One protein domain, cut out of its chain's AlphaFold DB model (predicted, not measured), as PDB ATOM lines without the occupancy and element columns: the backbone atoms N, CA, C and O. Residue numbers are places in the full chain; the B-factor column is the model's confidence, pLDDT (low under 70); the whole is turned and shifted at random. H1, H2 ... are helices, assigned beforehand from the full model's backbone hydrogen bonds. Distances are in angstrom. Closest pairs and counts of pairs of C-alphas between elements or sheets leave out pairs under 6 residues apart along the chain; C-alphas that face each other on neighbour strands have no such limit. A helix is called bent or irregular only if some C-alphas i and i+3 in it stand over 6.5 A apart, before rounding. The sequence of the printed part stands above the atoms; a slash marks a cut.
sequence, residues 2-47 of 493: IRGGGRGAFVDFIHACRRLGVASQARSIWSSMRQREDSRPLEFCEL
ATOM      1  N   ILE A   2     -33.843 -16.841 -26.414       84.50
ATOM      2  CA  ILE A   2     -33.976 -18.027 -25.543       84.50
ATOM      3  C   ILE A   2     -35.316 -18.019 -24.788       84.50
ATOM      4  O   ILE A   2     -35.806 -19.066 -24.383       84.50
ATOM      5  N   ARG A   3     -35.913 -16.837 -24.594       87.19
ATOM      6  CA  ARG A   3     -37.129 -16.655 -23.796       87.19
ATOM      7  C   ARG A   3     -38.405 -16.693 -24.635       87.19
ATOM      8  O   ARG A   3     -39.482 -16.669 -24.054       87.19
ATOM      9  N   GLY A   4     -38.289 -16.711 -25.964       86.88
ATOM     10  CA  GLY A   4     -39.433 -16.692 -26.874       86.88
ATOM     11  C   GLY A   4     -40.298 -15.431 -26.747       86.88
ATOM     12  O   GLY A   4     -41.500 -15.500 -26.968       86.88
ATOM     13  N   GLY A   5     -39.721 -14.300 -26.328       87.44
ATOM     14  CA  GLY A   5     -40.432 -13.033 -26.122       87.44
ATOM     15  C   GLY A   5     -40.358 -12.046 -27.293       87.44
ATOM     16  O   GLY A   5     -40.857 -10.929 -27.172       87.44
ATOM     17  N   GLY A   6     -39.682 -12.398 -28.389       88.94
ATOM     18  CA  GLY A   6     -39.500 -11.539 -29.566       88.94
ATOM     19  C   GLY A   6     -38.505 -10.403 -29.338       88.94
ATOM     20  O   GLY A   6     -38.379  -9.500 -30.164       88.94
ATOM     21  N   ARG A   7     -37.812 -10.404 -28.193       92.00
ATOM     22  CA  ARG A   7     -36.886  -9.347 -27.781       92.00
ATOM     23  C   ARG A   7     -35.673  -9.944 -27.085       92.00
ATOM     24  O   ARG A   7     -35.808 -10.774 -26.190       92.00
ATOM     25  N   GLY A   8     -34.485  -9.482 -27.455       93.12
ATOM     26  CA  GLY A   8     -33.229  -9.871 -26.827       93.12
ATOM     27  C   GLY A   8     -32.888  -8.958 -25.655       93.12
ATOM     28  O   GLY A   8     -32.568  -7.785 -25.849       93.12
ATOM     29  N   ALA A   9     -32.905  -9.479 -24.429       94.44
ATOM     30  CA  ALA A   9     -32.281  -8.778 -23.310       94.44
ATOM     31  C   ALA A   9     -30.750  -8.760 -23.480       94.44
ATOM     32  O   ALA A   9     -30.172  -9.645 -24.114       94.44
ATOM     33  N   PHE A  10     -30.065  -7.793 -22.859       94.19
ATOM     34  CA  PHE A  10     -28.601  -7.682 -22.954       94.19
ATOM     35  C   PHE A  10     -27.870  -8.960 -22.512       94.19
ATOM     36  O   PHE A  10     -26.864  -9.347 -23.104       94.19
ATOM     37  N   VAL A  11     -28.396  -9.643 -21.491       94.75
ATOM     38  CA  VAL A  11     -27.842 -10.913 -21.002       94.75
ATOM     39  C   VAL A  11     -27.900 -11.980 -22.096       94.75
ATOM     40  O   VAL A  11     -26.884 -12.613 -22.385       94.75
ATOM     41  N   ASP A  12     -29.049 -12.126 -22.758       94.50
ATOM     42  CA  ASP A  12     -29.248 -13.108 -23.829       94.50
ATOM     43  C   ASP A  12     -28.356 -12.780 -25.042       94.50
ATOM     44  O   ASP A  12     -27.750 -13.674 -25.636       94.50
ATOM     45  N   PHE A  13     -28.185 -11.489 -25.349       94.62
ATOM     46  CA  PHE A  13     -27.263 -11.016 -26.383       94.62
ATOM     47  C   PHE A  13     -25.798 -11.363 -26.074       94.62
ATOM     48  O   PHE A  13     -25.095 -11.882 -26.940       94.62
ATOM     49  N   ILE A  14     -25.329 -11.169 -24.834       95.50
ATOM     50  CA  ILE A  14     -23.970 -11.580 -24.430       95.50
ATOM     51  C   ILE A  14     -23.784 -13.092 -24.599       95.50
ATOM     52  O   ILE A  14     -22.729 -13.531 -25.063       95.50
ATOM     53  N   HIS A  15     -24.782 -13.898 -24.226       95.00
ATOM     54  CA  HIS A  15     -24.722 -15.345 -24.425       95.00
ATOM     55  C   HIS A  15     -24.619 -15.712 -25.910       95.00
ATOM     56  O   HIS A  15     -23.807 -16.571 -26.259       95.00
ATOM     57  N   ALA A  16     -25.351 -15.024 -26.790       93.62
ATOM     58  CA  ALA A  16     -25.221 -15.196 -28.235       93.62
ATOM     59  C   ALA A  16     -23.816 -14.806 -28.736       93.62
ATOM     60  O   ALA A  16     -23.161 -15.602 -29.406       93.62
ATOM     61  N   CYS A  17     -23.287 -13.649 -28.327       95.69
ATOM     62  CA  CYS A  17     -21.927 -13.226 -28.679       95.69
ATOM     63  C   CYS A  17     -20.848 -14.207 -28.198       95.69
ATOM     64  O   CYS A  17     -19.850 -14.400 -28.888       95.69
ATOM     65  N   ARG A  18     -21.034 -14.847 -27.035       96.62
ATOM     66  CA  ARG A  18     -20.127 -15.901 -26.547       96.62
ATOM     67  C   ARG A  18     -20.115 -17.115 -27.464       96.62
ATOM     68  O   ARG A  18     -19.035 -17.600 -27.780       96.62
ATOM     69  N   ARG A  19     -21.285 -17.566 -27.923       93.12
ATOM     70  CA  ARG A  19     -21.392 -18.687 -28.872       93.12
ATOM     71  C   ARG A  19     -20.743 -18.374 -30.222       93.12
ATOM     72  O   ARG A  19     -20.220 -19.276 -30.856       93.12
ATOM     73  N   LEU A  20     -20.742 -17.103 -30.620       94.38
ATOM     74  CA  LEU A  20     -20.119 -16.619 -31.854       94.38
ATOM     75  C   LEU A  20     -18.623 -16.271 -31.706       94.38
ATOM     76  O   LEU A  20     -18.015 -15.799 -32.659       94.38
ATOM     77  N   GLY A  21     -18.020 -16.443 -30.523       96.75
ATOM     78  CA  GLY A  21     -16.603 -16.124 -30.297       96.75
ATOM     79  C   GLY A  21     -16.278 -14.627 -30.180       96.75
ATOM     80  O   GLY A  21     -15.112 -14.256 -30.098       96.75
ATOM     81  N   VAL A  22     -17.287 -13.752 -30.102       97.31
ATOM     82  CA  VAL A  22     -17.140 -12.283 -30.005       97.31
ATOM     83  C   VAL A  22     -17.539 -11.738 -28.628       97.31
ATOM     84  O   VAL A  22     -17.955 -10.589 -28.473       97.31
ATOM     85  N   ALA A  23     -17.402 -12.563 -27.585       96.56
ATOM     86  CA  ALA A  23     -17.809 -12.239 -26.216       96.56
ATOM     87  C   ALA A  23     -17.208 -10.926 -25.687       96.56
ATOM     88  O   ALA A  23     -17.892 -10.157 -25.010       96.56
ATOM     89  N   SER A  24     -15.933 -10.667 -25.995       97.31
ATOM     90  CA  SER A  24     -15.196  -9.481 -25.541       97.31
ATOM     91  C   SER A  24     -15.735  -8.181 -26.141       97.31
ATOM     92  O   SER A  24     -15.634  -7.128 -25.515       97.31
ATOM     93  N   GLN A  25     -16.356  -8.255 -27.320       97.69
ATOM     94  CA  GLN A  25     -16.896  -7.105 -28.040       97.69
ATOM     95  C   GLN A  25     -18.398  -6.907 -27.803       97.69
ATOM     96  O   GLN A  25     -18.930  -5.864 -28.173       97.69
ATOM     97  N   ALA A  26     -19.080  -7.850 -27.141       96.56
ATOM     98  CA  ALA A  26     -20.534  -7.843 -26.967       96.56
ATOM     99  C   ALA A  26     -21.075  -6.512 -26.418       96.56
ATOM    100  O   ALA A  26     -22.058  -5.979 -26.924       96.56
ATOM    101  N   ARG A  27     -20.408  -5.923 -25.416       95.25
ATOM    102  CA  ARG A  27     -20.821  -4.624 -24.862       95.25
ATOM    103  C   ARG A  27     -20.673  -3.489 -25.878       95.25
ATOM    104  O   ARG A  27     -21.563  -2.656 -25.960       95.25
ATOM    105  N   SER A  28     -19.589  -3.479 -26.654       95.06
ATOM    106  CA  SER A  28     -19.353  -2.469 -27.695       95.06
ATOM    107  C   SER A  28     -20.395  -2.568 -28.811       95.06
ATOM    108  O   SER A  28     -21.016  -1.570 -29.168       95.06
ATOM    109  N   ILE A  29     -20.663  -3.790 -29.288       95.12
ATOM    110  CA  ILE A  29     -21.676  -4.053 -30.319       95.12
ATOM    111  C   ILE A  29     -23.053  -3.618 -29.808       95.12
ATOM    112  O   ILE A  29     -23.732  -2.840 -30.473       95.12
ATOM    113  N   TRP A  30     -23.433  -4.014 -28.590       93.88
ATOM    114  CA  TRP A  30     -24.683  -3.571 -27.973       93.88
ATOM    115  C   TRP A  30     -24.789  -2.044 -27.885       93.88
ATOM    116  O   TRP A  30     -25.805  -1.477 -28.278       93.88
ATOM    117  N   SER A  31     -23.733  -1.366 -27.425       92.81
ATOM    118  CA  SER A  31     -23.687   0.098 -27.345       92.81
ATOM    119  C   SER A  31     -23.760   0.787 -28.709       92.81
ATOM    120  O   SER A  31     -24.322   1.872 -28.797       92.81
ATOM    121  N   SER A  32     -23.240   0.172 -29.776       92.81
ATOM    122  CA  SER A  32     -23.372   0.716 -31.136       92.81
ATOM    123  C   SER A  32     -24.797   0.619 -31.688       92.81
ATOM    124  O   SER A  32     -25.231   1.511 -32.414       92.81
ATOM    125  N   MET A  33     -25.546  -0.418 -31.298       92.19
ATOM    126  CA  MET A  33     -26.948  -0.601 -31.693       92.19
ATOM    127  C   MET A  33     -27.897   0.248 -30.840       92.19
ATOM    128  O   MET A  33     -28.917   0.735 -31.324       92.19
ATOM    129  N   ARG A  34     -27.553   0.463 -29.566       91.31
ATOM    130  CA  ARG A  34     -28.294   1.308 -28.625       91.31
ATOM    131  C   ARG A  34     -27.683   2.701 -28.543       91.31
ATOM    132  O   ARG A  34     -26.915   3.010 -27.632       91.31
ATOM    133  N   GLN A  35     -28.070   3.571 -29.472       80.19
ATOM    134  CA  GLN A  35     -27.741   4.992 -29.379       80.19
ATOM    135  C   GLN A  35     -28.447   5.599 -28.150       80.19
ATOM    136  O   GLN A  35     -29.651   5.821 -28.187       80.19
ATOM    137  N   ARG A  36     -27.673   5.884 -27.087       61.81
ATOM    138  CA  ARG A  36     -28.065   6.547 -25.817       61.81
ATOM    139  C   ARG A  36     -29.019   5.767 -24.902       61.81
ATOM    140  O   ARG A  36     -30.178   5.611 -25.242       61.81
ATOM    141  N   GLU A  37     -28.512   5.385 -23.718       78.38
ATOM    142  CA  GLU A  37     -29.181   5.010 -22.441       78.38
ATOM    143  C   GLU A  37     -30.535   4.268 -22.465       78.38
ATOM    144  O   GLU A  37     -31.208   4.155 -21.441       78.38
ATOM    145  N   ASP A  38     -30.933   3.698 -23.593       86.12
ATOM    146  CA  ASP A  38     -32.170   2.957 -23.687       86.12
ATOM    147  C   ASP A  38     -31.961   1.568 -23.087       86.12
ATOM    148  O   ASP A  38     -31.254   0.714 -23.628       86.12
ATOM    149  N   SER A  39     -32.564   1.364 -21.920       86.69
ATOM    150  CA  SER A  39     -32.564   0.083 -21.217       86.69
ATOM    151  C   SER A  39     -33.542  -0.925 -21.827       86.69
ATOM    152  O   SER A  39     -33.609  -2.066 -21.365       86.69
ATOM    153  N   ARG A  40     -34.297  -0.543 -22.870       91.19
ATOM    154  CA  ARG A  40     -35.263  -1.435 -23.515       91.19
ATOM    155  C   ARG A  40     -34.571  -2.645 -24.176       91.19
ATOM    156  O   ARG A  40     -33.513  -2.502 -24.798       91.19
ATOM    157  N   PRO A  41     -35.165  -3.850 -24.087       92.62
ATOM    158  CA  PRO A  41     -34.692  -5.041 -24.797       92.62
ATOM    159  C   PRO A  41     -34.627  -4.835 -26.314       92.62
ATOM    160  O   PRO A  41     -35.515  -4.191 -26.870       92.62
ATOM    161  N   LEU A  42     -33.579  -5.360 -26.957       93.75
ATOM    162  CA  LEU A  42     -33.305  -5.224 -28.391       93.75
ATOM    163  C   LEU A  42     -34.346  -5.975 -29.211       93.75
ATOM    164  O   LEU A  42     -34.618  -7.148 -28.955       93.75
ATOM    165  N   GLU A  43     -34.937  -5.299 -30.180       91.56
ATOM    166  CA  GLU A  43     -35.882  -5.904 -31.111       91.56
ATOM    167  C   GLU A  43     -35.125  -6.444 -32.332       91.56
ATOM    168  O   GLU A  43     -34.075  -5.929 -32.714       91.56
ATOM    169  N   PHE A  44     -35.650  -7.488 -32.972       87.38
ATOM    170  CA  PHE A  44     -34.959  -8.138 -34.093       87.38
ATOM    171  C   PHE A  44     -34.711  -7.206 -35.284       87.38
ATOM    172  O   PHE A  44     -33.633  -7.229 -35.872       87.38
ATOM    173  N   CYS A  45     -35.649  -6.306 -35.581       90.38
ATOM    174  CA  CYS A  45     -35.473  -5.315 -36.643       90.38
ATOM    175  C   CYS A  45     -34.360  -4.289 -36.351       90.38
ATOM    176  O   CYS A  45     -33.916  -3.594 -37.258       90.38
ATOM    177  N   GLU A  46     -33.919  -4.151 -35.095       91.44
ATOM    178  CA  GLU A  46     -32.793  -3.282 -34.735       91.44
ATOM    179  C   GLU A  46     -31.445  -3.971 -34.996       91.44
ATOM    180  O   GLU A  46     -30.458  -3.286 -35.257       91.44
ATOM    181  N   LEU A  47     -31.418  -5.312 -34.960       90.62
ATOM    182  CA  LEU A  47     -30.254  -6.141 -35.296       90.62
ATOM    183  C   LEU A  47     -30.062  -6.260 -36.809       90.62
ATOM    184  O   LEU A  47     -28.965  -6.032 -37.313       90.62
TER     185      LEU A  47
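What this domain is: This is residues 2 to 47 of the 493 residues of the protein "Hypothetical protein" of Alexandrium catenella (UniProt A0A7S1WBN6). Two helices, H2 and H1, fold back on each other through a tight link and cross at a steep tilt; the chain after H2 runs across the ends of the two helices that lie away from that link. There, residues 42 to 43 pair with residues 7 to 8, just before H1, and the tiny helix H3 follows at the end of the printed part. The printed part has 46 residues with three named helices, H1, H2 and H3 in that order along the chain, and no named strand; the class is all helix. It is compact, with a radius of gyration of the C-alphas of 10.2 A, and spans 26 by 24 by 16 A.

How they stand to each other: The longest helix by residues is H2, residues 23 to 33. It touches H1, residues 10 to 19, with 9 pairs of C-alphas within 8 A. The closest C-alphas of the two are those of Cys 17 and Ala 23, 4.9 A apart. H1 and H2 run opposite ways at a steep tilt of 47 degrees, 9.8 A from centre to centre. H3, residues 44 to 47, touches no helix. H2 and H3 are close but not clearly touching, with 2 pairs of C-alphas within 8 A; their closest C-alphas are those of Met 33 and Glu 46, 7.1 A apart. H1 and H3 are apart. Outside the helices, residues 7 to 8 make a short antiparallel pairing with residues 42 to 43. Each O i to N i+4 pair inside H1 is within hydrogen-bond range, against 5 of 7 in H2; H3 is too short for such a pair, and its one O i to N i+3 pair is within range.

Where its parts are: H2 is 15.8 A long from C-alpha 23 at (-17.809, -12.239, -26.216) to C-alpha 33. It is irregular: C-alphas 24 and 27 are 7.5 A apart, against about 5 A in a regular helix. H1 begins with C-alpha 10 at (-28.601, -7.682, -22.954) and is 14.4 A long to C-alpha 19. H3, four residues, measures 5.3 A and ends with C-alpha 47 at (-30.254, -6.141, -35.296).

The domain as a whole: The two C-alphas farthest apart are those of Arg 19 and Arg 36, 26.3 A. From Ile 2 to Leu 47, the first and last printed C-alphas are 15.8 A apart. The printed part runs from residue 2 to residue 47 of a chain of 493 residues and has no cut. The link from H1 to H2, 3 residues, is tight; that from H2 to H3, 10 residues, is short. The mean pLDDT of the printed part is 91.5, and one residue, Arg 36, is under 70.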